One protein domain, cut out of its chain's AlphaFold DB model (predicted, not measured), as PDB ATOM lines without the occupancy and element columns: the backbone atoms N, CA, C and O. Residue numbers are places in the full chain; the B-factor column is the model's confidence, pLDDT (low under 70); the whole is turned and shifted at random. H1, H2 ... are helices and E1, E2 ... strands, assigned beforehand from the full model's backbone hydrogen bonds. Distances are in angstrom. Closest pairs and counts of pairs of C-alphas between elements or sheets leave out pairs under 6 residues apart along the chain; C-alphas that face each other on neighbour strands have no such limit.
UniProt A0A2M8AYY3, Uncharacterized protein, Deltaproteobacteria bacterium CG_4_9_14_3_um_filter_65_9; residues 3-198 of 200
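Overview. This is residues 3 to 198 of the 200 residues of an uncharacterized protein of Deltaproteobacteria bacterium CG_4_9_14_3_um_filter_65_9 (UniProt A0A2M8AYY3). A long, strongly twisted sheet of E1, E3 and E4 has the long helix H2 packed on it, and a second, smaller sheet of E2, E6 and E5 meets it near E1 and E2, with H3 and H6 over one face of that smaller sheet. At the other end the ribbon of E3 and E4 bends away beside H1, and between these two strands the chain runs out through H4 and H5 as an arm whose tip, residues 126 to 132, sticks out. The printed part has 196 residues with six named helices and six named strands, in the order H1 H2 E1 E2 H3 E3 H4 H5 E4 H6 E5 E6, and its class is mixed, helices and strands. The first sheet has the order E1 E3 E4 and is mixed; the second has the order E2 E6 E5 and is antiparallel throughout. The whole is compact, with a radius of gyration of the C-alphas of 17.6 A, and spans 47 by 40 by 31 A.

Along the chain. H1, residues 4 to 13, begins at C-alpha 4 (392.376, 278.659, 268.654). H2, residues 23 to 40, is 24.9 A from first to last C-alpha and ends at C-alpha 40 (379.359, 303.230, 269.631). E1, residues 60 to 67, is 23.3 A long. E2 holds residues 75 to 79 and H3 residues 80 to 90. E3, residues 93 to 104, is 31.9 A long and bends by 57 degrees at residue 101. H4 holds residues 110 to 117 and H5 residues 123 to 130. E4, residues 139 to 152, is 29.7 A long and bends by 77 degrees at residue 143. H6 holds residues 154 to 163, E5 residues 166 to 170, and E6 residues 185 to 188, ending at C-alpha 188 (375.096, 284.086, 250.827).

Arrangement. E1 and E3 are parallel neighbours, with N 62 and O 94 at 2.9 A. E3 and E4 are antiparallel, with N 97 and O 148 at 2.8 A and, beyond the bends, N 103 and O 141 at 3.2 A. H2 is on this sheet, its Gly 25 and Ala 65 of E1 having C-alphas 4.9 A apart. With H2 on one face and H3 on the other, this sheet makes three layers, helices on both faces. H3 lies over E3 at a height of 8.6 A. H1 touches residues 23 to 30 of H2 at a steep tilt of 56 degrees, the closest C-alphas being those of Ala 7 and Tyr 27, 6.4 A. H1 and H4 are close but not clearly touching, the C-alphas of Lys 5 and Leu 110 being 7.9 A apart. H5 touches no helix and is apart from H4. In the second sheet E2 and E6 are antiparallel, with N 77 and O 186 at 2.8 A, and E5 and E6 form a hairpin, with N 187 and O 167 at 2.8 A. The closest C-alphas of E1 and E2 are those of His 66 and Thr 75, 6.6 A. H3 and H6 lie on the same face of this sheet, two layers, helices on one face. H6 is over E5 and stands up from the sheet, rising 60 degrees. H3 and H6 only just touch, with 3 pairs of C-alphas within 8 A, the closest Ile 87 and Arg 154 at 6.6 A. In all six helices every O i to N i+4 pair is within hydrogen-bond range.

Size, cuts and confidence. The two C-alphas farthest apart are those of Leu 130 and Glu 196, 50.1 A. The printed part has no cut. The links H2 to E1, 19 residues, and E5 to E6, 14 residues, are long. Within the first of these, residues 47 to 48 pair with residues 51 to 52, antiparallel. The mean pLDDT of the printed part is 94.5, and no printed residue is under 70; H5 has a mean of 85.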
ATOM      1  N   ASN A   3     394.807 282.628 267.627       97.88
ATOM      2  CA  ASN A   3     395.124 281.246 267.975       97.88
ATOM      3  C   ASN A   3     393.905 280.577 268.623       97.88
ATOM      4  O   ASN A   3     393.274 281.153 269.505       97.88
ATOM      5  N   GLY A   4     393.573 279.358 268.201       96.81
ATOM      6  CA  GLY A   4     392.376 278.659 268.654       96.81
ATOM      7  C   GLY A   4     392.404 278.262 270.126       96.81
ATOM      8  O   GLY A   4     391.374 278.369 270.786       96.81
ATOM      9  N   LYS A   5     393.552 277.832 270.669       97.19
ATOM     10  CA  LYS A   5     393.643 277.492 272.099       97.19
ATOM     11  C   LYS A   5     393.508 278.743 272.954       97.19
ATOM     12  O   LYS A   5     392.692 278.747 273.871       97.19
ATOM     13  N   ASP A   6     394.230 279.800 272.600       98.31
ATOM     14  CA  ASP A   6     394.206 281.063 273.341       98.31
ATOM     15  C   ASP A   6     392.811 281.696 273.289       98.31
ATOM     16  O   ASP A   6     392.247 282.024 274.328       98.31
ATOM     17  N   ALA A   7     392.185 281.739 272.108       98.19
ATOM     18  CA  ALA A   7     390.819 282.233 271.947       98.19
ATOM     19  C   ALA A   7     389.808 281.431 272.784       98.19
ATOM     20  O   ALA A   7     388.941 282.018 273.429       98.19
ATOM     21  N   ILE A   8     389.914 280.097 272.814       98.38
ATOM     22  CA  ILE A   8     389.042 279.249 273.643       98.38
ATOM     23  C   ILE A   8     389.273 279.514 275.138       98.38
ATOM     24  O   ILE A   8     388.303 279.543 275.895       98.38
ATOM     25  N   LEU A   9     390.517 279.719 275.575       98.50
ATOM     26  CA  LEU A   9     390.837 280.034 276.970       98.50
ATOM     27  C   LEU A   9     390.345 281.431 277.371       98.50
ATOM     28  O   LEU A   9     389.775 281.581 278.451       98.50
ATOM     29  N   GLU A  10     390.479 282.429 276.497       98.31
ATOM     30  CA  GLU A  10     389.913 283.765 276.704       98.31
ATOM     31  C   GLU A  10     388.387 283.704 276.830       98.31
ATOM     32  O   GLU A  10     387.825 284.201 277.810       98.31
ATOM     33  N   LEU A  11     387.720 283.026 275.888       98.50
ATOM     34  CA  LEU A  11     386.277 282.781 275.933       98.50
ATOM     35  C   LEU A  11     385.867 282.034 277.201       98.50
ATOM     36  O   LEU A  11     384.818 282.324 277.774       98.50
ATOM     37  N   LYS A  12     386.687 281.083 277.661       98.25
ATOM     38  CA  LYS A  12     386.441 280.362 278.907       98.25
ATOM     39  C   LYS A  12     386.531 281.285 280.115       98.25
ATOM     40  O   LYS A  12     385.638 281.239 280.948       98.25
ATOM     41  N   SER A  13     387.549 282.139 280.194       98.12
ATOM     42  CA  SER A  13     387.676 283.114 281.288       98.12
ATOM     43  C   SER A  13     386.478 284.068 281.360       98.12
ATOM     44  O   SER A  13     386.087 284.497 282.440       98.12
ATOM     45  N   ALA A  14     385.867 284.353 280.207       97.62
ATOM     46  CA  ALA A  14     384.668 285.168 280.083       97.62
ATOM     47  C   ALA A  14     383.357 284.365 280.203       97.62
ATOM     48  O   ALA A  14     382.286 284.943 280.029       97.62
ATOM     49  N   GLU A  15     383.435 283.047 280.427       97.44
ATOM     50  CA  GLU A  15     382.315 282.096 280.404       97.44
ATOM     51  C   GLU A  15     381.379 282.275 279.186       97.44
ATOM     52  O   GLU A  15     380.154 282.196 279.273       97.44
ATOM     53  N   TYR A  16     381.977 282.482 278.004       97.38
ATOM     54  CA  TYR A  16     381.273 282.797 276.759       97.38
ATOM     55  C   TYR A  16     381.461 281.716 275.692       97.38
ATOM     56  O   TYR A  16     382.479 281.681 275.012       97.38
ATOM     57  N   GLN A  17     380.487 280.817 275.520       96.50
ATOM     58  CA  GLN A  17     380.415 279.849 274.400       96.50
ATOM     59  C   GLN A  17     381.691 279.014 274.131       96.50
ATOM     60  O   GLN A  17     381.830 278.371 273.091       96.50
ATOM     61  N   TRP A  18     382.607 278.927 275.098       97.25
ATOM     62  CA  TRP A  18     383.935 278.320 274.951       97.25
ATOM     63  C   TRP A  18     383.908 276.809 274.690       97.25
ATOM     64  O   TRP A  18     384.901 276.222 274.264       97.25
ATOM     65  N   LYS A  19     382.768 276.156 274.935       95.19
ATOM     66  CA  LYS A  19     382.563 274.721 274.691       95.19
ATOM     67  C   LYS A  19     382.264 274.396 273.219       95.19
ATOM     68  O   LYS A  19     382.323 273.225 272.840       95.19
ATOM     69  N   GLN A  20     381.942 275.399 272.401       93.12
ATOM     70  CA  GLN A  20     381.527 275.220 271.007       93.12
ATOM     71  C   GLN A  20     382.719 274.959 270.077       93.12
ATOM     72  O   GLN A  20     383.839 275.396 270.336       93.12
ATOM     73  N   MET A  21     382.492 274.236 268.977       90.94
ATOM     74  CA  MET A  21     383.553 273.944 267.999       90.94
ATOM     75  C   MET A  21     383.866 275.146 267.109       90.94
ATOM     76  O   MET A  21     384.993 275.317 266.646       90.94
ATOM     77  N   GLU A  22     382.846 275.951 266.846       92.94
ATOM     78  CA  GLU A  22     382.842 277.139 266.006       92.94
ATOM     79  C   GLU A  22     383.464 278.345 266.735       92.94
ATOM     80  O   GLU A  22     382.951 279.458 266.659       92.94
ATOM     81  N   TRP A  23     384.577 278.123 267.446       96.50
ATOM     82  CA  TRP A  23     385.210 279.109 268.330       96.50
ATOM     83  C   TRP A  23     385.524 280.433 267.628       96.50
ATOM     84  O   TRP A  23     385.407 281.472 268.256       96.50
ATOM     85  N   ILE A  24     385.866 280.420 266.334       97.38
ATOM     86  CA  ILE A  24     386.183 281.638 265.566       97.38
ATOM     87  C   ILE A  24     384.981 282.586 265.534       97.38
ATOM     88  O   ILE A  24     385.144 283.783 265.744       97.38
ATOM     89  N   GLY A  25     383.780 282.047 265.286       97.25
ATOM     90  CA  GLY A  25     382.552 282.840 265.242       97.25
ATOM     91  C   GLY A  25     382.258 283.456 266.605       97.25
ATOM     92  O   GLY A  25     382.114 284.668 266.704       97.25
ATOM     93  N   TRP A  26     382.290 282.638 267.658       98.00
ATOM     94  CA  TRP A  26     382.049 283.098 269.029       98.00
ATOM     95  C   TRP A  26     383.111 284.073 269.542       98.00
ATOM     96  O   TRP A  26     382.791 285.005 270.271       98.00
ATOM     97  N   TYR A  27     384.373 283.879 269.158       98.38
ATOM     98  CA  TYR A  27     385.468 284.769 269.527       98.38
ATOM     99  C   TYR A  27     385.341 286.125 268.839       98.38
ATOM    100  O   TYR A  27     385.480 287.157 269.497       98.38
ATOM    101  N   PHE A  28     385.013 286.129 267.542       98.38
ATOM    102  CA  PHE A  28     384.725 287.360 266.819       98.38
ATOM    103  C   PHE A  28     383.522 288.089 267.417       98.38
ATOM    104  O   PHE A  28     383.647 289.261 267.758       98.38
ATOM    105  N   GLU A  29     382.403 287.391 267.608       98.12
ATOM    106  CA  GLU A  29     381.185 287.937 268.212       98.12
ATOM    107  C   GLU A  29     381.486 288.581 269.569       98.12
ATOM    108  O   GLU A  29     381.198 289.759 269.774       98.12
ATOM    109  N   TRP A  30     382.158 287.855 270.468       97.94
ATOM    110  CA  TRP A  30     382.511 288.351 271.796       97.94
ATOM    111  C   TRP A  30     383.407 289.597 271.752       97.94
ATOM    112  O   TRP A  30     383.141 290.578 272.452       97.94
ATOM    113  N   LYS A  31     384.463 289.595 270.926       97.56
ATOM    114  CA  LYS A  31     385.375 290.746 270.798       97.56
ATOM    115  C   LYS A  31     384.677 291.942 270.154       97.56
ATOM    116  O   LYS A  31     384.696 293.037 270.718       97.56
ATOM    117  N   ALA A  32     384.074 291.745 268.984       97.50
ATOM    118  CA  ALA A  32     383.493 292.818 268.189       97.50
ATOM    119  C   ALA A  32     382.307 293.458 268.907       97.50
ATOM    120  O   ALA A  32     382.257 294.680 268.998       97.50
ATOM    121  N   LYS A  33     381.422 292.672 269.525       97.00
ATOM    122  CA  LYS A  33     380.302 293.202 270.307       97.00
ATOM    123  C   LYS A  33     380.757 294.107 271.450       97.00
ATOM    124  O   LYS A  33     380.196 295.183 271.634       97.00
ATOM    125  N   ARG A  34     381.807 293.727 272.189       96.38
ATOM    126  CA  ARG A  34     382.376 294.575 273.255       96.38
ATOM    127  C   ARG A  34     382.938 295.884 272.711       96.38
ATOM    128  O   ARG A  34     382.754 296.924 273.335       96.38
ATOM    129  N   VAL A  35     383.610 295.836 271.561       97.00
ATOM    130  CA  VAL A  35     384.135 297.037 270.900       97.00
ATOM    131  C   VAL A  35     382.997 297.930 270.410       97.00
ATOM    132  O   VAL A  35     383.026 299.126 270.681       97.00
ATOM    133  N   LEU A  36     381.994 297.363 269.737       97.06
ATOM    134  CA  LEU A  36     380.833 298.087 269.221       97.06
ATOM    135  C   LEU A  36     380.065 298.758 270.360       97.06
ATOM    136  O   LEU A  36     379.905 299.971 270.335       97.06
ATOM    137  N   ILE A  37     379.698 298.008 271.402       97.12
ATOM    138  CA  ILE A  37     378.973 298.556 272.555       97.12
ATOM    139  C   ILE A  37     379.813 299.606 273.287       97.12
ATOM    140  O   ILE A  37     379.322 300.688 273.596       97.12
ATOM    141  N   GLY A  38     381.093 299.319 273.537       97.69
ATOM    142  CA  GLY A  38     381.969 300.225 274.276       97.69
ATOM    143  C   GLY A  38     382.290 301.527 273.538       97.69
ATOM    144  O   GLY A  38     382.478 302.551 274.186       97.69
ATOM    145  N   LYS A  39     382.359 301.508 272.199       97.38
ATOM    146  CA  LYS A  39     382.721 302.687 271.393       97.38
ATOM    147  C   LYS A  39     381.526 303.420 270.796       97.38
ATOM    148  O   LYS A  39     381.569 304.637 270.671       97.38
ATOM    149  N   LEU A  40     380.499 302.689 270.373       96.31
ATOM    150  CA  LEU A  40     379.359 303.230 269.631       96.31
ATOM    151  C   LEU A  40     378.067 303.245 270.455       96.31
ATOM    152  O   LEU A  40     377.077 303.815 269.989       96.31
ATOM    153  N   GLY A  41     378.064 302.662 271.657       97.25
ATOM    154  CA  GLY A  41     376.857 302.442 272.449       97.25
ATOM    155  C   GLY A  41     376.007 301.310 271.873       97.25
ATOM    156  O   GLY A  41     376.518 300.411 271.216       97.25
ATOM    157  N   GLY A  42     374.694 301.353 272.098       96.31
ATOM    158  CA  GLY A  42     373.783 300.289 271.672       96.31
ATOM    159  C   GLY A  42     373.697 299.141 272.680       96.31
ATOM    160  O   GLY A  42     374.067 299.281 273.846       96.31
ATOM    161  N   SER A  43     373.150 298.015 272.240       97.12
ATOM    162  CA  SER A  43     372.818 296.880 273.100       97.12
ATOM    163  C   SER A  43     372.864 295.557 272.342       97.12
ATOM    164  O   SER A  43     373.187 295.495 271.154       97.12
ATOM    165  N   ASP A  44     372.481 294.485 273.029       96.75
ATOM    166  CA  ASP A  44     372.153 293.212 272.396       96.75
ATOM    167  C   ASP A  44     371.052 293.384 271.346       96.75
ATOM    168  O   ASP A  44     370.111 294.164 271.530       96.75
ATOM    169  N   GLY A  45     371.161 292.619 270.259       97.12
ATOM    170  CA  GLY A  45     370.136 292.566 269.230       97.12
ATOM    171  C   GLY A  45     368.866 291.823 269.671       97.12
ATOM    172  O   GLY A  45     368.847 291.118 270.695       97.12
ATOM    173  N   PRO A  46     367.779 291.979 268.893       97.44
ATOM    174  CA  PRO A  46     366.510 291.317 269.154       97.44
ATOM    175  C   PRO A  46     366.642 289.794 269.042       97.44
ATOM    176  O   PRO A  46     367.574 289.252 268.439       97.44
ATOM    177  N   LYS A  47     365.686 289.089 269.651       97.50
ATOM    178  CA  LYS A  47     365.619 287.628 269.649       97.50
ATOM    179  C   LYS A  47     364.287 287.164 269.070       97.50
ATOM    180  O   LYS A  47     363.231 287.566 269.548       97.50
ATOM    181  N   TYR A  48     364.350 286.246 268.113       96.06
ATOM    182  CA  TYR A  48     363.197 285.602 267.491       96.06
ATOM    183  C   TYR A  48     363.318 284.086 267.651       96.06
ATOM    184  O   TYR A  48     364.206 283.444 267.086       96.06
ATOM    185  N   GLY A  49     362.448 283.501 268.478       91.75
ATOM    186  CA  GLY A  49     362.560 282.093 268.856       91.75
ATOM    187  C   GLY A  49     363.907 281.813 269.531       91.75
ATOM    188  O   GLY A  49     364.208 282.385 270.575       91.75
ATOM    189  N   ASN A  50     364.731 280.958 268.923       90.88
ATOM    190  CA  ASN A  50     366.070 280.621 269.425       90.88
ATOM    191  C   ASN A  50     367.200 281.436 268.780       90.88
ATOM    192  O   ASN A  50     368.352 281.280 269.179       90.88
ATOM    193  N   THR A  51     366.891 282.304 267.816       94.44
ATOM    194  CA  THR A  51     367.884 283.126 267.118       94.44
ATOM    195  C   THR A  51     367.965 284.495 267.772       94.44
ATOM    196  O   THR A  51     366.965 285.207 267.837       94.44
ATOM    197  N   ARG A  52     369.145 284.863 268.271       96.44
ATOM    198  CA  ARG A  52     369.457 286.210 268.757       96.44
ATOM    199  C   ARG A  52     370.412 286.858 267.762       96.44
ATOM    200  O   ARG A  52     371.368 286.208 267.362       96.44
ATOM    201  N   PHE A  53     370.140 288.106 267.402       97.88
ATOM    202  CA  PHE A  53     371.093 288.944 266.683       97.88
ATOM    203  C   PHE A  53     372.067 289.596 267.663       97.88
ATOM    204  O   PHE A  53     371.708 289.904 268.805       97.88
ATOM    205  N   ASP A  54     373.305 289.784 267.234       98.06
ATOM    206  CA  ASP A  54     374.417 290.014 268.155       98.06
ATOM    207  C   ASP A  54     374.458 291.436 268.709       98.06
ATOM    208  O   ASP A  54     374.799 291.632 269.881       98.06
ATOM    209  N   TYR A  55     374.076 292.422 267.895       98.31
ATOM    210  CA  TYR A  55     374.191 293.837 268.229       98.31
ATOM    211  C   TYR A  55     373.031 294.656 267.656       98.31
ATOM    212  O   TYR A  55     372.528 294.386 266.566       98.31
ATOM    213  N   ARG A  56     372.610 295.689 268.385       97.25
ATOM    214  CA  ARG A  56     371.653 296.685 267.908       97.25
ATOM    215  C   ARG A  56     372.038 298.085 268.359       97.25
ATOM    216  O   ARG A  56     372.353 298.315 269.524       97.25
ATOM    217  N   LYS A  57     371.904 299.028 267.430       94.88
ATOM    218  CA  LYS A  57     371.836 300.466 267.707       94.88
ATOM    219  C   LYS A  57     370.692 301.058 266.880       94.88
ATOM    220  O   LYS A  57     369.542 300.746 267.165       94.88
ATOM    221  N   GLU A  58     371.004 301.823 265.837       91.00
ATOM    222  CA  GLU A  58     370.025 302.303 264.851       91.00
ATOM    223  C   GLU A  58     369.487 301.138 264.014       91.00
ATOM    224  O   GLU A  58     368.279 301.001 263.845       91.00
ATOM    225  N   PHE A  59     370.379 300.230 263.610       92.94
ATOM    226  CA  PHE A  59     370.047 299.003 262.889       92.94
ATOM    227  C   PHE A  59     370.354 297.757 263.724       92.94
ATOM    228  O   PHE A  59     371.096 297.811 264.716       92.94
ATOM    229  N   VAL A  60     369.771 296.630 263.315       97.88
ATOM    230  CA  VAL A  60     370.092 295.296 263.835       97.88
ATOM    231  C   VAL A  60     371.279 294.738 263.062       97.88
ATOM    232  O   VAL A  60     371.279 294.787 261.836       97.88
ATOM    233  N   TRP A  61     372.257 294.185 263.774       98.38
ATOM    234  CA  TRP A  61     373.476 293.632 263.199       98.38
ATOM    235  C   TRP A  61     373.730 292.210 263.683       98.38
ATOM    236  O   TRP A  61     373.606 291.899 264.872       98.38
ATOM    237  N   ASP A  62     374.147 291.367 262.752       98.31
ATOM    238  CA  ASP A  62     374.600 290.008 263.006       98.31
ATOM    239  C   ASP A  62     376.091 289.881 262.681       98.31
ATOM    240  O   ASP A  62     376.565 290.337 261.636       98.31
ATOM    241  N   LEU A  63     376.850 289.269 263.584       98.19
ATOM    242  CA  LEU A  63     378.290 289.111 263.469       98.19
ATOM    243  C   LEU A  63     378.599 287.690 263.006       98.19
ATOM    244  O   LEU A  63     378.077 286.693 263.513       98.19
ATOM    245  N   LYS A  64     379.465 287.575 262.002       97.50
ATOM    246  CA  LYS A  64     379.821 286.281 261.418       97.50
ATOM    247  C   LYS A  64     381.315 286.207 261.139       97.50
ATOM    248  O   LYS A  64     381.981 287.207 260.911       97.50
ATOM    249  N   ALA A  65     381.855 284.995 261.156       96.38
ATOM    250  CA  ALA A  65     383.222 284.739 260.723       96.38
ATOM    251  C   ALA A  65     383.204 283.737 259.570       96.38
ATOM    252  O   ALA A  65     382.601 282.663 259.683       96.38
ATOM    253  N   HIS A  66     383.867 284.081 258.469       95.31
ATOM    254  CA  HIS A  66     383.927 283.264 257.268       95.31
ATOM    255  C   HIS A  66     385.366 282.825 256.960       95.31
ATOM    256  O   HIS A  66     386.231 283.670 256.732       95.31
ATOM    257  N   PRO A  67     385.634 281.508 256.911       93.06
ATOM    258  CA  PRO A  67     386.887 280.982 256.382       93.06
ATOM    259  C   PRO A  67     386.961 281.167 254.858       93.06
ATOM    260  O   PRO A  67     386.318 280.415 254.128       93.06
ATOM    261  N   GLY A  68     387.761 282.121 254.384       88.94
ATOM    262  CA  GLY A  68     387.945 282.435 252.963       88.94
ATOM    263  C   GLY A  68     388.604 281.306 252.163       88.94
ATOM    264  O   GLY A  68     388.285 281.098 251.000       88.94
ATOM    265  N   ASN A  69     389.431 280.477 252.805       89.94
ATOM    266  CA  ASN A  69     389.988 279.257 252.211       89.94
ATOM    267  C   ASN A  69     389.038 278.038 252.294       89.94
ATOM    268  O   ASN A  69     389.464 276.889 252.127       89.94
ATOM    269  N   SER A  70     387.750 278.250 252.584       83.56
ATOM    270  CA  SER A  70     386.738 277.196 252.511       83.56
ATOM    271  C   SER A  70     386.372 276.889 251.060       83.56
ATOM    272  O   SER A  70     386.188 277.779 250.240       83.56
ATOM    273  N   ARG A  71     386.143 275.608 250.749       81.44
ATOM    274  CA  ARG A  71     385.583 275.191 249.449       81.44
ATOM    275  C   ARG A  71     384.084 275.496 249.315       81.44
ATOM    276  O   ARG A  71     383.494 275.250 248.267       81.44
ATOM    277  N   THR A  72     383.437 275.955 250.386       83.19
ATOM    278  CA  THR A  72     382.010 276.286 250.382       83.19
ATOM    279  C   THR A  72     381.785 277.667 249.781       83.19
ATOM    280  O   THR A  72     382.182 278.657 250.381       83.19
ATOM    281  N   LEU A  73     381.063 277.730 248.661       88.62
ATOM    282  CA  LEU A  73     380.718 278.996 247.999       88.62
ATOM    283  C   LEU A  73     379.781 279.890 248.825       88.62
ATOM    284  O   LEU A  73     379.726 281.091 248.602       88.62
ATOM    285  N   PHE A  74     379.008 279.297 249.738       94.62
ATOM    286  CA  PHE A  74     377.989 280.000 250.509       94.62
ATOM    287  C   PHE A  74     378.385 280.110 251.980       94.62
ATOM    288  O   PHE A  74     378.668 279.107 252.644       94.62
ATOM    289  N   THR A  75     378.325 281.329 252.499       95.25
ATOM    290  CA  THR A  75     378.421 281.654 253.921       95.25
ATOM    291  C   THR A  75     377.054 281.526 254.557       95.25
ATOM    292  O   THR A  75     376.087 282.102 254.076       95.25
ATOM    293  N   ILE A  76     376.957 280.772 255.646       95.69
ATOM    294  CA  ILE A  76     375.695 280.571 256.361       95.69
ATOM    295  C   ILE A  76     375.399 281.810 257.215       95.69
ATOM    296  O   ILE A  76     376.234 282.208 258.027       95.69
ATOM    297  N   LEU A  77     374.202 282.372 257.058       96.69
ATOM    298  CA  LEU A  77     373.657 283.444 257.890       96.69
ATOM    299  C   LEU A  77     372.735 282.846 258.974       96.69
ATOM    300  O   LEU A  77     372.920 281.707 259.422       96.69
ATOM    301  N   ASN A  78     371.749 283.611 259.432       96.19
ATOM    302  CA  ASN A  78     370.789 283.182 260.444       96.19
ATOM    303  C   ASN A  78     369.545 282.488 259.860       96.19
ATOM    304  O   ASN A  78     369.402 282.306 258.651       96.19
ATOM    305  N   ASP A  79     368.687 282.028 260.774       96.00
ATOM    306  CA  ASP A  79     367.358 281.476 260.494       96.00
ATOM    307  C   ASP A  79     366.546 282.401 259.578       96.00
ATOM    308  O   ASP A  79     366.490 283.608 259.827       96.00
ATOM    309  N   VAL A  80     365.915 281.825 258.550       97.44
ATOM    310  CA  VAL A  80     365.107 282.566 257.564       97.44
ATOM    311  C   VAL A  80     363.996 283.341 258.266       97.44
ATOM    312  O   VAL A  80     363.873 284.546 258.075       97.44
ATOM    313  N   GLU A  81     363.256 282.680 259.165       97.06
ATOM    314  CA  GLU A  81     362.145 283.315 259.886       97.06
ATOM    315  C   GLU A  81     362.630 284.496 260.741       97.06
ATOM    316  O   GLU A  81     362.001 285.551 260.766       97.06
ATOM    317  N   ALA A  82     363.756 284.340 261.443       97.50
ATOM    318  CA  ALA A  82     364.309 285.399 262.282       97.50
ATOM    319  C   ALA A  82     364.777 286.617 261.469       97.50
ATOM    320  O   ALA A  82     364.540 287.747 261.892       97.50
ATOM    321  N   ILE A  83     365.417 286.395 260.315       98.00
ATOM    322  CA  ILE A  83     365.844 287.474 259.412       98.00
ATOM    323  C   ILE A  83     364.624 288.213 258.857       98.00
ATOM    324  O   ILE A  83     364.540 289.431 259.007       98.00
ATOM    325  N   ASP A  84     363.637 287.490 258.326       98.19
ATOM    326  CA  ASP A  84     362.424 288.091 257.759       98.19
ATOM    327  C   ASP A  84     361.640 288.905 258.792       98.19
ATOM    328  O   ASP A  84     361.101 289.972 258.487       98.19
ATOM    329  N   ARG A  85     361.568 288.413 260.035       98.00
ATOM    330  CA  ARG A  85     360.916 289.130 261.138       98.00
ATOM    331  C   ARG A  85     361.684 290.381 261.539       98.00
ATOM    332  O   ARG A  85     361.050 291.412 261.738       98.00
ATOM    333  N   SER A  86     363.013 290.310 261.605       97.75
ATOM    334  CA  SER A  86     363.850 291.477 261.891       97.75
ATOM    335  C   SER A  86     363.700 292.552 260.818       97.75
ATOM    336  O   SER A  86     363.516 293.714 261.155       97.75
ATOM    337  N   ILE A  87     363.722 292.174 259.537       98.12
ATOM    338  CA  ILE A  87     363.523 293.105 258.417       98.12
ATOM    339  C   ILE A  87     362.125 293.723 258.478       98.12
ATOM    340  O   ILE A  87     361.972 294.925 258.308       98.12
ATOM    341  N   ARG A  88     361.088 292.932 258.774       97.94
ATOM    342  CA  ARG A  88     359.722 293.462 258.910       97.94
ATOM    343  C   ARG A  88     359.596 294.489 260.037       97.94
ATOM    344  O   ARG A  88     358.815 295.423 259.906       97.94
ATOM    345  N   GLU A  89     360.306 294.286 261.142       97.56
ATOM    346  CA  GLU A  89     360.227 295.150 262.324       97.56
ATOM    347  C   GLU A  89     361.129 296.388 262.219       97.56
ATOM    348  O   GLU A  89     360.740 297.465 262.661       97.56
ATOM    349  N   PHE A  90     362.314 296.250 261.621       96.50
ATOM    350  CA  PHE A  90     363.357 297.283 261.621       96.50
ATOM    351  C   PHE A  90     363.726 297.804 260.227       96.50
ATOM    352  O   PHE A  90     364.647 298.607 260.103       96.50
ATOM    353  N   GLY A  91     363.045 297.349 259.176       97.25
ATOM    354  CA  GLY A  91     363.290 297.716 257.777       97.25
ATOM    355  C   GLY A  91     364.484 296.998 257.147       97.25
ATOM    356  O   GLY A  91     364.400 296.540 256.011       97.25
ATOM    357  N   THR A  92     365.576 296.837 257.895       96.75
ATOM    358  CA  THR A  92     366.849 296.321 257.379       96.75
ATOM    359  C   THR A  92     367.566 295.482 258.435       96.75
ATOM    360  O   THR A  92     367.409 295.693 259.642       96.75
ATOM    361  N   ILE A  93     368.396 294.543 257.984       97.88
ATOM    362  CA  ILE A  93     369.381 293.860 258.820       97.88
ATOM    363  C   ILE A  93     370.789 294.010 258.245       97.88
ATOM    364  O   ILE A  93     371.022 293.790 257.060       97.88
ATOM    365  N   GLY A  94     371.735 294.363 259.106       97.88
ATOM    366  CA  GLY A  94     373.151 294.437 258.794       97.88
ATOM    367  C   GLY A  94     373.910 293.166 259.167       97.88
ATOM    368  O   GLY A  94     373.571 292.456 260.116       97.88
ATOM    369  N   PHE A  95     374.994 292.911 258.449       98.31
ATOM    370  CA  PHE A  95     375.943 291.847 258.726       98.31
ATOM    371  C   PHE A  95     377.356 292.417 258.746       98.31
ATOM    372  O   PHE A  95     377.735 293.161 257.845       98.31
ATOM    373  N   ILE A  96     378.142 292.036 259.753       98.00
ATOM    374  CA  ILE A  96     379.581 292.319 259.811       98.00
ATOM    375  C   ILE A  96     380.304 290.979 259.828       98.00
ATOM    376  O   ILE A  96     380.132 290.175 260.747       98.00
ATOM    377  N   LEU A  97     381.103 290.722 258.797       97.75
ATOM    378  CA  LEU A  97     381.825 289.472 258.616       97.75
ATOM    379  C   LEU A  97     383.321 289.684 258.805       97.75
ATOM    380  O   LEU A  97     383.925 290.440 258.055       97.75
ATOM    381  N   ALA A  98     383.941 288.949 259.725       97.62
ATOM    382  CA  ALA A  98     385.383 288.732 259.692       97.62
ATOM    383  C   ALA A  98     385.693 287.655 258.642       97.62
ATOM    384  O   ALA A  98     385.313 286.493 258.814       97.62
ATOM    385  N   VAL A  99     386.360 288.032 257.554       96.69
ATOM    386  CA  VAL A  99     386.771 287.120 256.480       96.69
ATOM    387  C   VAL A  99     388.266 286.864 256.609       96.69
ATOM    388  O   VAL A  99     389.040 287.777 256.896       96.69
ATOM    389  N   GLY A 100     388.677 285.606 256.468       96.19
ATOM    390  CA  GLY A 100     390.080 285.268 256.657       96.19
ATOM    391  C   GLY A 100     390.426 283.801 256.469       96.19
ATOM    392  O   GLY A 100     389.552 282.951 256.285       96.19
ATOM    393  N   THR A 101     391.709 283.481 256.558       97.00
ATOM    394  CA  THR A 101     392.222 282.125 256.345       97.00
ATOM    395  C   THR A 101     392.242 281.315 257.642       97.00
ATOM    396  O   THR A 101     392.642 281.803 258.699       97.00
ATOM    397  N   VAL A 102     391.813 280.044 257.581       96.00
ATOM    398  CA  VAL A 102     391.909 279.108 258.719       96.00
ATOM    399  C   VAL A 102     393.070 278.131 258.576       96.00
ATOM    400  O   VAL A 102     393.259 277.536 257.513       96.00
ATOM    401  N   GLY A 103     393.772 277.886 259.683       95.94
ATOM    402  CA  GLY A 103     394.642 276.722 259.851       95.94
ATOM    403  C   GLY A 103     393.859 275.528 260.397       95.94
ATOM    404  O   GLY A 103     393.019 275.688 261.290       95.94
ATOM    405  N   TYR A 104     394.134 274.327 259.884       94.62
ATOM    406  CA  TYR A 104     393.494 273.085 260.328       94.62
ATOM    407  C   TYR A 104     394.408 272.264 261.241       94.62
ATOM    408  O   TYR A 104     395.624 272.254 261.091       94.62
ATOM    409  N   ASP A 105     393.796 271.560 262.187       94.38
ATOM    410  CA  ASP A 105     394.481 270.603 263.051       94.38
ATOM    411  C   ASP A 105     394.736 269.287 262.306       94.38
ATOM    412  O   ASP A 105     393.879 268.401 262.299       94.38
ATOM    413  N   GLU A 106     395.903 269.153 261.680       92.81
ATOM    414  CA  GLU A 106     396.293 267.897 261.020       92.81
ATOM    415  C   GLU A 106     396.663 266.798 262.025       92.81
ATOM    416  O   GLU A 106     396.485 265.616 261.751       92.81
ATOM    417  N   SER A 107     397.130 267.184 263.218       90.56
ATOM    418  CA  SER A 107     397.516 266.250 264.284       90.56
ATOM    419  C   SER A 107     396.319 265.612 264.996       90.56
ATOM    420  O   SER A 107     396.454 264.578 265.644       90.56
ATOM    421  N   GLY A 108     395.153 266.261 264.933       89.06
ATOM    422  CA  GLY A 108     393.967 265.895 265.706       89.06
ATOM    423  C   GLY A 108     394.064 266.199 267.208       89.06
ATOM    424  O   GLY A 108     393.163 265.809 267.952       89.06
ATOM    425  N   SER A 109     395.116 266.888 267.670       91.44
ATOM    426  CA  SER A 109     395.393 267.152 269.091       91.44
ATOM    427  C   SER A 109     394.471 268.186 269.748       91.44
ATOM    428  O   SER A 109     394.316 268.188 270.973       91.44
ATOM    429  N   LEU A 110     393.804 269.050 268.976       93.06
ATOM    430  CA  LEU A 110     392.913 270.076 269.520       93.06
ATOM    431  C   LEU A 110     391.641 269.466 270.109       93.06
ATOM    432  O   LEU A 110     391.148 269.947 271.128       93.06
ATOM    433  N   LYS A 111     391.102 268.408 269.490       90.81
ATOM    434  CA  LYS A 111     389.888 267.741 269.981       90.81
ATOM    435  C   LYS A 111     390.068 267.165 271.397       90.81
ATOM    436  O   LYS A 111     389.292 267.574 272.257       90.81
ATOM    437  N   PRO A 112     391.038 266.271 271.679       91.94
ATOM    438  CA  PRO A 112     391.201 265.703 273.016       91.94
ATOM    439  C   PRO A 112     391.530 266.774 274.059       91.94
ATOM    440  O   PRO A 112     390.995 266.723 275.162       91.94
ATOM    441  N   TRP A 113     392.326 267.790 273.702       95.12
ATOM    442  CA  TRP A 113     392.581 268.930 274.585       95.12
ATOM    443  C   TRP A 113     391.291 269.683 274.947       95.12
ATOM    444  O   TRP A 113     391.029 269.936 276.123       95.12
ATOM    445  N   HIS A 114     390.451 270.011 273.956       95.00
ATOM    446  CA  HIS A 114     389.198 270.736 274.189       95.00
ATOM    447  C   HIS A 114     388.176 269.884 274.944       95.00
ATOM    448  O   HIS A 114     387.463 270.402 275.797       95.00
ATOM    449  N   ASP A 115     388.102 268.585 274.654       92.88
ATOM    450  CA  ASP A 115     387.249 267.644 275.384       92.88
ATOM    451  C   ASP A 115     387.678 267.541 276.853       92.88
ATOM    452  O   ASP A 115     386.830 267.684 277.731       92.88
ATOM    453  N   GLY A 116     388.979 267.432 277.138       94.75
ATOM    454  CA  GLY A 116     389.508 267.505 278.504       94.75
ATOM    455  C   GLY A 116     389.134 268.812 279.206       94.75
ATOM    456  O   GLY A 116     388.625 268.790 280.324       94.75
ATOM    457  N   LEU A 117     389.266 269.951 278.514       95.50
ATOM    458  CA  LEU A 117     388.873 271.261 279.048       95.50
ATOM    459  C   LEU A 117     387.369 271.348 279.377       95.50
ATOM    460  O   LEU A 117     386.978 272.060 280.300       95.50
ATOM    461  N   LYS A 118     386.516 270.630 278.635       93.56
ATOM    462  CA  LYS A 118     385.060 270.563 278.858       93.56
ATOM    463  C   LYS A 118     384.648 269.602 279.978       93.56
ATOM    464  O   LYS A 118     383.468 269.603 280.329       93.56
ATOM    465  N   GLY A 119     385.583 268.827 280.531       92.56
ATOM    466  CA  GLY A 119     385.315 267.791 281.532       92.56
ATOM    467  C   GLY A 119     385.096 266.392 280.948       92.56
ATOM    468  O   GLY A 119     384.535 265.541 281.627       92.56
ATOM    469  N   GLY A 120     385.517 266.150 279.704       89.12
ATOM    470  CA  GLY A 120     385.436 264.852 279.037       89.12
ATOM    471  C   GLY A 120     384.601 264.858 277.756       89.12
ATOM    472  O   GLY A 120     384.070 265.880 277.306       89.12
ATOM    473  N   VAL A 121     384.510 263.679 277.141       84.25
ATOM    474  CA  VAL A 121     383.677 263.432 275.960       84.25
ATOM    475  C   VAL A 121     382.219 263.294 276.410       84.25
ATOM    476  O   VAL A 121     381.934 262.701 277.443       84.25
ATOM    477  N   SER A 122     381.279 263.873 275.661       83.44
ATOM    478  CA  SER A 122     379.856 263.718 275.974       83.44
ATOM    479  C   SER A 122     379.327 262.373 275.477       83.44
ATOM    480  O   SER A 122     379.754 261.892 274.427       83.44
ATOM    481  N   ARG A 123     378.299 261.832 276.146       84.75
ATOM    482  CA  ARG A 123     377.575 260.624 275.705       84.75
ATOM    483  C   ARG A 123     377.147 260.686 274.233       84.75
ATOM    484  O   ARG A 123     377.266 259.714 273.498       84.75
ATOM    485  N   TYR A 124     376.695 261.853 273.774       81.94
ATOM    486  CA  TYR A 124     376.339 262.065 272.369       81.94
ATOM    487  C   TYR A 124     377.523 261.835 271.418       81.94
ATOM    488  O   TYR A 124     377.359 261.254 270.346       81.94
ATOM    489  N   GLU A 125     378.716 262.308 271.783       83.38
ATOM    490  CA  GLU A 125     379.908 262.123 270.960       83.38
ATOM    491  C   GLU A 125     380.394 260.666 271.010       83.38
ATOM    492  O   GLU A 125     380.790 260.141 269.972       83.38
ATOM    493  N   GLU A 126     380.267 259.977 272.148       84.69
ATOM    494  CA  GLU A 126     380.510 258.527 272.250       84.69
ATOM    495  C   GLU A 126     379.587 257.738 271.310       84.69
ATOM    496  O   GLU A 126     380.057 256.971 270.469       84.69
ATOM    497  N   GLU A 127     378.277 257.998 271.351       86.06
ATOM    498  CA  GLU A 127     377.287 257.373 270.464       86.06
ATOM    499  C   GLU A 127     377.534 257.696 268.979       86.06
ATOM    500  O   GLU A 127     377.202 256.910 268.088       86.06
ATOM    501  N   ARG A 128     378.101 258.866 268.661       85.88
ATOM    502  CA  ARG A 128     378.516 259.203 267.289       85.88
ATOM    503  C   ARG A 128     379.730 258.402 266.843       85.88
ATOM    504  O   ARG A 128     379.737 257.933 265.704       85.88
ATOM    505  N   VAL A 129     380.724 258.244 267.714       84.69
ATOM    506  CA  VAL A 129     381.922 257.441 267.437       84.69
ATOM    507  C   VAL A 129     381.547 255.971 267.259       84.69
ATOM    508  O   VAL A 129     381.969 255.370 266.275       84.69
ATOM    509  N   LEU A 130     380.677 255.424 268.118       86.38
ATOM    510  CA  LEU A 130     380.168 254.048 268.005       86.38
ATOM    511  C   LEU A 130     379.461 253.782 266.667       86.38
ATOM    512  O   LEU A 130     379.560 252.690 266.117       86.38
ATOM    513  N   ARG A 131     378.794 254.793 266.097       87.94
ATOM    514  CA  ARG A 131     378.162 254.723 264.767       87.94
ATOM    515  C   ARG A 131     379.132 254.950 263.598       87.94
ATOM    516  O   ARG A 131     378.689 255.070 262.459       87.94
ATOM    517  N   GLY A 132     380.434 255.077 263.859       83.81
ATOM    518  CA  GLY A 132     381.452 255.327 262.835       83.81
ATOM    519  C   GLY A 132     381.388 256.728 262.214       83.81
ATOM    520  O   GLY A 132     381.910 256.947 261.118       83.81
ATOM    521  N   ALA A 133     380.743 257.699 262.871       82.12
ATOM    522  CA  ALA A 133     380.628 259.045 262.325       82.12
ATOM    523  C   ALA A 133     381.998 259.740 262.307       82.12
ATOM    524  O   ALA A 133     382.620 259.952 263.349       82.12
ATOM    525  N   LYS A 134     382.447 260.170 261.122       79.25
ATOM    526  CA  LYS A 134     383.698 260.929 260.988       79.25
ATOM    527  C   LYS A 134     383.631 262.225 261.802       79.25
ATOM    528  O   LYS A 134     382.672 262.999 261.701       79.25
ATOM    529  N   SER A 135     384.668 262.476 262.600       79.50
ATOM    530  CA  SER A 135     384.802 263.748 263.308       79.50
ATOM    531  C   SER A 135     385.126 264.865 262.317       79.50
ATOM    532  O   SER A 135     385.830 264.661 261.327       79.50
ATOM    533  N   ARG A 136     384.596 266.064 262.565       82.62
ATOM    534  CA  ARG A 136     384.903 267.231 261.730       82.62
ATOM    535  C   ARG A 136     386.322 267.704 262.030       82.62
ATOM    536  O   ARG A 136     386.714 267.765 263.198       82.62
ATOM    537  N   ARG A 137     387.048 268.105 260.984       88.19
ATOM    538  CA  ARG A 137     388.376 268.723 261.109       88.19
ATOM    539  C   ARG A 137     388.286 269.970 261.989       88.19
ATOM    540  O   ARG A 137     387.359 270.770 261.843       88.19
ATOM    541  N   ARG A 138     389.229 270.112 262.919       92.56
ATOM    542  CA  ARG A 138     389.288 271.248 263.843       92.56
ATOM    543  C   ARG A 138     390.106 272.380 263.238       92.56
ATOM    544  O   ARG A 138     391.012 272.135 262.450       92.56
ATOM    545  N   LYS A 139     389.759 273.611 263.602       94.81
ATOM    546  CA  LYS A 139     390.480 274.820 263.196       94.81
ATOM    547  C   LYS A 139     391.353 275.269 264.361       94.81
ATOM    548  O   LYS A 139     390.841 275.347 265.477       94.81
ATOM    549  N   ILE A 140     392.625 275.544 264.107       96.75
ATOM    550  CA  ILE A 140     393.622 275.915 265.130       96.75
ATOM    551  C   ILE A 140     394.009 277.385 265.073       96.75
ATOM    552  O   ILE A 140     394.545 277.906 266.044       96.75
ATOM    553  N   SER A 141     393.727 278.060 263.964       97.38
ATOM    554  CA  SER A 141     393.999 279.481 263.806       97.38
ATOM    555  C   SER A 141     393.005 280.127 262.852       97.38
ATOM    556  O   SER A 141     392.362 279.448 262.043       97.38
ATOM    557  N   PHE A 142     392.887 281.444 262.970       98.06
ATOM    558  CA  PHE A 142     392.181 282.292 262.023       98.06
ATOM    559  C   PHE A 142     392.953 283.587 261.813       98.06
ATOM    560  O   PHE A 142     393.201 284.339 262.758       98.06
ATOM    561  N   GLU A 143     393.354 283.850 260.583       98.00
ATOM    562  CA  GLU A 143     393.973 285.106 260.191       98.00
ATOM    563  C   GLU A 143     392.929 285.967 259.502       98.00
ATOM    564  O   GLU A 143     392.515 285.657 258.393       98.00
ATOM    565  N   VAL A 144     392.464 287.011 260.194       97.50
ATOM    566  CA  VAL A 144     391.536 287.981 259.610       97.50
ATOM    567  C   VAL A 144     392.269 288.744 258.513       97.50
ATOM    568  O   VAL A 144     393.285 289.378 258.790       97.50
ATOM    569  N   GLU A 145     391.729 288.696 257.305       96.75
ATOM    570  CA  GLU A 145     392.254 289.397 256.131       96.75
ATOM    571  C   GLU A 145     391.490 290.704 255.914       96.75
ATOM    572  O   GLU A 145     392.089 291.749 255.669       96.75
ATOM    573  N   ASN A 146     390.167 290.667 256.074       95.38
ATOM    574  CA  ASN A 146     389.317 291.841 255.965       95.38
ATOM    575  C   ASN A 146     388.029 291.697 256.784       95.38
ATOM    576  O   ASN A 146     387.635 290.606 257.205       95.38
ATOM    577  N   TYR A 147     387.351 292.827 256.970       96.56
ATOM    578  CA  TYR A 147     385.964 292.855 257.413       96.56
ATOM    579  C   TYR A 147     385.078 293.211 256.225       96.56
ATOM    580  O   TYR A 147     385.393 294.132 255.475       96.56
ATOM    581  N   LEU A 148     384.001 292.458 256.030       97.00
ATOM    582  CA  LEU A 148     382.991 292.728 255.015       97.00
ATOM    583  C   LEU A 148     381.693 293.095 255.721       97.00
ATOM    584  O   LEU A 148     381.155 292.289 256.480       97.00
ATOM    585  N   THR A 149     381.196 294.293 255.447       97.81
ATOM    586  CA  THR A 149     379.963 294.802 256.038       97.81
ATOM    587  C   THR A 149     378.944 295.038 254.938       97.81
ATOM    588  O   THR A 149     379.273 295.623 253.911       97.81
ATOM    589  N   PHE A 150     377.714 294.577 255.130       97.75
ATOM    590  CA  PHE A 150     376.612 294.820 254.199       97.75
ATOM    591  C   PHE A 150     375.282 294.835 254.944       97.75
ATOM    592  O   PHE A 150     375.190 294.335 256.066       97.75
ATOM    593  N   ALA A 151     374.251 295.396 254.325       97.50
ATOM    594  CA  ALA A 151     372.900 295.408 254.865       97.50
ATOM    595  C   ALA A 151     371.902 294.924 253.813       97.50
ATOM    596  O   ALA A 151     372.139 295.092 252.623       97.50
ATOM    597  N   LEU A 152     370.832 294.269 254.264       98.19
ATOM    598  CA  LEU A 152     369.798 293.697 253.408       98.19
ATOM    599  C   LEU A 152     368.424 294.121 253.912       98.19
ATOM    600  O   LEU A 152     368.105 293.940 255.095       98.19
ATOM    601  N   ASP A 153     367.605 294.642 253.009       98.25
ATOM    602  CA  ASP A 153     366.173 294.809 253.223       98.25
ATOM    603  C   ASP A 153     365.362 293.686 252.547       98.25
ATOM    604  O   ASP A 153     365.888 292.646 252.130       98.25
ATOM    605  N   ARG A 154     364.039 293.857 252.467       98.31
ATOM    606  CA  ARG A 154     363.164 292.858 251.847       98.31
ATOM    607  C   ARG A 154     363.389 292.728 250.337       98.31
ATOM    608  O   ARG A 154     363.287 291.611 249.824       98.31
ATOM    609  N   GLU A 155     363.629 293.830 249.639       98.50
ATOM    610  CA  GLU A 155     363.848 293.840 248.192       98.50
ATOM    611  C   GLU A 155     365.177 293.163 247.860       98.50
ATOM    612  O   GLU A 155     365.221 292.307 246.974       98.50
ATOM    613  N   ASP A 156     366.217 293.413 248.658       98.50
ATOM    614  CA  ASP A 156     367.518 292.758 248.531       98.50
ATOM    615  C   ASP A 156     367.446 291.245 248.729       98.50
ATOM    616  O   ASP A 156     368.060 290.491 247.971       98.50
ATOM    617  N   ILE A 157     366.674 290.772 249.716       98.50
ATOM    618  CA  ILE A 157     366.467 289.334 249.930       98.50
ATOM    619  C   ILE A 157     365.808 288.694 248.702       98.50
ATOM    620  O   ILE A 157     366.254 287.643 248.237       98.50
ATOM    621  N   VAL A 158     364.756 289.318 248.158       98.56
ATOM    622  CA  VAL A 158     364.054 288.811 246.966       98.56
ATOM    623  C   VAL A 158     364.984 288.807 245.754       98.56
ATOM    624  O   VAL A 158     365.102 287.782 245.075       98.56
ATOM    625  N   ARG A 159     365.685 289.922 245.520       98.50
ATOM    626  CA  ARG A 159     366.664 290.076 244.443       98.50
ATOM    627  C   ARG A 159     367.749 289.011 244.540       98.50
ATOM    628  O   ARG A 159     367.974 288.279 243.580       98.50
ATOM    629  N   GLY A 160     368.352 288.833 245.713       98.38
ATOM    630  CA  GLY A 160     369.439 287.879 245.885       98.38
ATOM    631  C   GLY A 160     369.041 286.422 245.759       98.38
ATOM    632  O   GLY A 160     369.843 285.617 245.281       98.38
ATOM    633  N   LEU A 161     367.810 286.067 246.132       98.38
ATOM    634  CA  LEU A 161     367.270 284.736 245.864       98.38
ATOM    635  C   LEU A 161     367.062 284.510 244.360       98.38
ATOM    636  O   LEU A 161     367.433 283.452 243.853       98.38
ATOM    637  N   SER A 162     366.516 285.501 243.647       98.25
ATOM    638  CA  SER A 162     366.281 285.430 242.198       98.25
ATOM    639  C   SER A 162     367.583 285.362 241.394       98.25
ATOM    640  O   SER A 162     367.700 284.583 240.451       98.25
ATOM    641  N   GLU A 163     368.584 286.155 241.774       97.81
ATOM    642  CA  GLU A 163     369.893 286.228 241.111       97.81
ATOM    643  C   GLU A 163     370.867 285.132 241.588       97.81
ATOM    644  O   GLU A 163     371.928 284.907 240.998       97.81
ATOM    645  N   GLY A 164     370.511 284.415 242.657       97.12
ATOM    646  CA  GLY A 164     371.228 283.242 243.152       97.12
ATOM    647  C   GLY A 164     372.479 283.538 243.984       97.12
ATOM    648  O   GLY A 164     373.282 282.624 244.214       97.12
ATOM    649  N   TRP A 165     372.666 284.777 244.449       97.56
ATOM    650  CA  TRP A 165     373.694 285.115 245.440       97.56
ATOM    651  C   TRP A 165     373.215 284.925 246.887       97.56
ATOM    652  O   TRP A 165     374.055 284.797 247.775       97.56
ATOM    653  N   LEU A 166     371.908 284.752 247.120       98.19
ATOM    654  CA  LEU A 166     371.318 284.227 248.357       98.19
ATOM    655  C   LEU A 166     370.632 282.874 248.131       98.19
ATOM    656  O   LEU A 166     370.187 282.539 247.036       98.19
ATOM    657  N   ARG A 167     370.526 282.082 249.201       97.44
ATOM    658  CA  ARG A 167     369.755 280.831 249.272       97.44
ATOM    659  C   ARG A 167     369.086 280.697 250.627       97.44
ATOM    660  O   ARG A 167     369.737 280.937 251.636       97.44
ATOM    661  N   ASP A 168     367.862 280.195 250.653       96.88
ATOM    662  CA  ASP A 168     367.063 279.880 251.849       96.88
ATOM    663  C   ASP A 168     366.992 278.364 252.138       96.88
ATOM    664  O   ASP A 168     366.229 277.895 252.982       96.88
ATOM    665  N   THR A 169     367.765 277.557 251.408       94.56
ATOM    666  CA  THR A 169     367.652 276.091 251.419       94.56
ATOM    667  C   THR A 169     368.577 275.403 252.416       94.56
ATOM    668  O   THR A 169     368.432 274.202 252.663       94.56
ATOM    669  N   PHE A 170     369.524 276.123 253.025       93.44
ATOM    670  CA  PHE A 170     370.448 275.512 253.977       93.44
ATOM    671  C   PHE A 170     369.677 274.994 255.197       93.44
ATOM    672  O   PHE A 170     368.907 275.723 255.810       93.44
ATOM    673  N   GLN A 171     369.896 273.725 255.557       92.19
ATOM    674  CA  GLN A 171     369.216 273.017 256.658       92.19
ATOM    675  C   GLN A 171     367.716 272.755 256.481       92.19
ATOM    676  O   GLN A 171     367.105 272.154 257.367       92.19
ATOM    677  N   LYS A 172     367.134 273.096 255.327       91.75
ATOM    678  CA  LYS A 172     365.744 272.759 255.007       91.75
ATOM    679  C   LYS A 172     365.559 271.236 254.998       91.75
ATOM    680  O   LYS A 172     366.324 270.515 254.365       91.75
ATOM    681  N   GLY A 173     364.571 270.747 255.748       90.62
ATOM    682  CA  GLY A 173     364.271 269.313 255.878       90.62
ATOM    683  C   GLY A 173     365.226 268.509 256.775       90.62
ATOM    684  O   GLY A 173     365.047 267.302 256.914       90.62
ATOM    685  N   MET A 174     366.225 269.142 257.405       91.56
ATOM    686  CA  MET A 174     367.113 268.470 258.364       91.56
ATOM    687  C   MET A 174     366.469 268.353 259.757       91.56
ATOM    688  O   MET A 174     365.526 269.074 260.078       91.56
ATOM    689  N   ARG A 175     367.009 267.476 260.616       90.00
ATOM    690  CA  ARG A 175     366.582 267.305 262.019       90.00
ATOM    691  C   ARG A 175     367.717 267.568 263.010       90.00
ATOM    692  O   ARG A 175     368.895 267.404 262.680       90.00
ATOM    693  N   ASN A 176     367.353 267.991 264.214       85.44
ATOM    694  CA  ASN A 176     368.240 268.104 265.367       85.44
ATOM    695  C   ASN A 176     368.486 266.727 266.010       85.44
ATOM    696  O   ASN A 176     367.870 265.729 265.636       85.44
ATOM    697  N   ALA A 177     369.402 266.671 266.981       77.75
ATOM    698  CA  ALA A 177     369.741 265.435 267.692       77.75
ATOM    699  C   ALA A 177     368.557 264.842 268.480       77.75
ATOM    700  O   ALA A 177     368.492 263.630 268.644       77.75
ATOM    701  N   ASP A 178     367.620 265.686 268.911       83.69
ATOM    702  CA  ASP A 178     366.368 265.304 269.577       83.69
ATOM    703  C   ASP A 178     365.246 264.908 268.591       83.69
ATOM    704  O   ASP A 178     364.119 264.648 268.999       83.69
ATOM    705  N   GLY A 179     365.529 264.884 267.282       84.94
ATOM    706  CA  GLY A 179     364.563 264.555 266.235       84.94
ATOM    707  C   GLY A 179     363.658 265.714 265.801       84.94
ATOM    708  O   GLY A 179     362.935 265.563 264.809       84.94
ATOM    709  N   SER A 180     363.715 266.872 266.464       88.38
ATOM    710  CA  SER A 180     362.952 268.060 266.061       88.38
ATOM    711  C   SER A 180     363.420 268.601 264.704       88.38
ATOM    712  O   SER A 180     364.585 268.456 264.322       88.38
ATOM    713  N   SER A 181     362.517 269.222 263.941       91.38
ATOM    714  CA  SER A 181     362.856 269.826 262.648       91.38
ATOM    715  C   SER A 181     363.819 270.997 262.823       91.38
ATOM    716  O   SER A 181     363.629 271.870 263.673       91.38
ATOM    717  N   ARG A 182     364.851 271.042 261.983       90.81
ATOM    718  CA  ARG A 182     365.801 272.147 261.947       90.81
ATOM    719  C   ARG A 182     365.233 273.284 261.108       90.81
ATOM    720  O   ARG A 182     364.665 273.050 260.043       90.81
ATOM    721  N   ARG A 183     365.399 274.515 261.586       91.69
ATOM    722  CA  ARG A 183     364.993 275.694 260.819       91.69
ATOM    723  C   ARG A 183     365.959 275.941 259.664       91.69
ATOM    724  O   ARG A 183     367.171 275.764 259.825       91.69
ATOM    725  N   ALA A 184     365.408 276.331 258.521       95.81
ATOM    726  CA  ALA A 184     366.199 276.712 257.365       95.81
ATOM    727  C   ALA A 184     366.937 278.029 257.638       95.81
ATOM    728  O   ALA A 184     366.466 278.868 258.405       95.81
ATOM    729  N   LYS A 185     368.097 278.213 257.017       97.31
ATOM    730  CA  LYS A 185     368.887 279.437 257.155       97.31
ATOM    731  C   LYS A 185     369.152 280.056 255.802       97.31
ATOM    732  O   LYS A 185     369.358 279.332 254.823       97.31
ATOM    733  N   TYR A 186     369.250 281.379 255.793       98.31
ATOM    734  CA  TYR A 186     369.855 282.055 254.664       98.31
ATOM    735  C   TYR A 186     371.333 281.686 254.557       98.31
ATOM    736  O   TYR A 186     372.024 281.421 255.545       98.31
ATOM    737  N   SER A 187     371.829 281.658 253.332       97.50
ATOM    738  CA  SER A 187     373.248 281.565 253.035       97.50
ATOM    739  C   SER A 187     373.564 282.408 251.808       97.50
ATOM    740  O   SER A 187     372.731 282.503 250.910       97.50
ATOM    741  N   ILE A 188     374.742 283.026 251.777       97.75
ATOM    742  CA  ILE A 188     375.096 284.086 250.827       97.75
ATOM    743  C   ILE A 188     376.441 283.821 250.141       97.75
ATOM    744  O   ILE A 188     377.362 283.289 250.762       97.75
ATOM    745  N   ARG A 189     376.570 284.209 248.871       96.50
ATOM    746  CA  ARG A 189     377.836 284.259 248.130       96.50
ATOM    747  C   ARG A 189     378.492 285.617 248.308       96.50
ATOM    748  O   ARG A 189     378.052 286.591 247.708       96.50
ATOM    749  N   LEU A 190     379.555 285.664 249.108       94.75
ATOM    750  CA  LEU A 190     380.258 286.917 249.404       94.75
ATOM    751  C   LEU A 190     380.884 287.549 248.153       94.75
ATOM    752  O   LEU A 190     380.933 288.766 248.049       94.75
ATOM    753  N   ASP A 191     381.292 286.728 247.183       93.38
ATOM    754  CA  ASP A 191     381.878 287.154 245.905       93.38
ATOM    755  C   ASP A 191     380.860 287.733 244.908       93.38
ATOM    756  O   ASP A 191     381.235 288.143 243.813       93.38
ATOM    757  N   ARG A 192     379.566 287.711 245.249       96.50
ATOM    758  CA  ARG A 192     378.471 288.154 244.377       96.50
ATOM    759  C   ARG A 192     377.515 289.135 245.045       96.50
ATOM    760  O   ARG A 192     376.439 289.370 244.508       96.50
ATOM    761  N   ILE A 193     377.879 289.670 246.208       95.88
ATOM    762  CA  ILE A 193     377.093 290.736 246.830       95.88
ATOM    763  C   ILE A 193     377.204 291.974 245.929       95.88
ATOM    764  O   ILE A 193     378.331 292.365 245.612       95.88
ATOM    765  N   PRO A 194     376.080 292.578 245.498       97.19
ATOM    766  CA  PRO A 194     376.112 293.830 244.752       97.19
ATOM    767  C   PRO A 194     376.879 294.916 245.516       97.19
ATOM    768  O   PRO A 194     376.719 295.064 246.730       97.19
ATOM    769  N   GLN A 195     377.732 295.662 244.813       95.94
ATOM    770  CA  GLN A 195     378.660 296.612 245.433       95.94
ATOM    771  C   GLN A 195     377.926 297.714 246.209       95.94
ATOM    772  O   GLN A 195     378.431 298.181 247.225       95.94
ATOM    773  N   GLU A 196     376.733 298.099 245.760       96.06
ATOM    774  CA  GLU A 196     375.884 299.096 246.408       96.06
ATOM    775  C   GLU A 196     375.342 298.661 247.780       96.06
ATOM    776  O   GLU A 196     374.923 299.512 248.559       96.06
ATOM    777  N   LEU A 197     375.371 297.360 248.096       96.88
ATOM    778  CA  LEU A 197     374.964 296.834 249.405       96.88
ATOM    779  C   LEU A 197     376.124 296.759 250.400       96.88
ATOM    780  O   LEU A 197     375.900 296.546 251.595       96.88
ATOM    781  N   ILE A 198     377.361 296.895 249.920       96.56
ATOM    782  CA  ILE A 198     378.558 296.849 250.755       96.56
ATOM    783  C   ILE A 198     378.747 298.214 251.416       96.56
ATOM    784  O   ILE A 198     378.830 299.245 250.752       96.56
TER     785      ILE A 198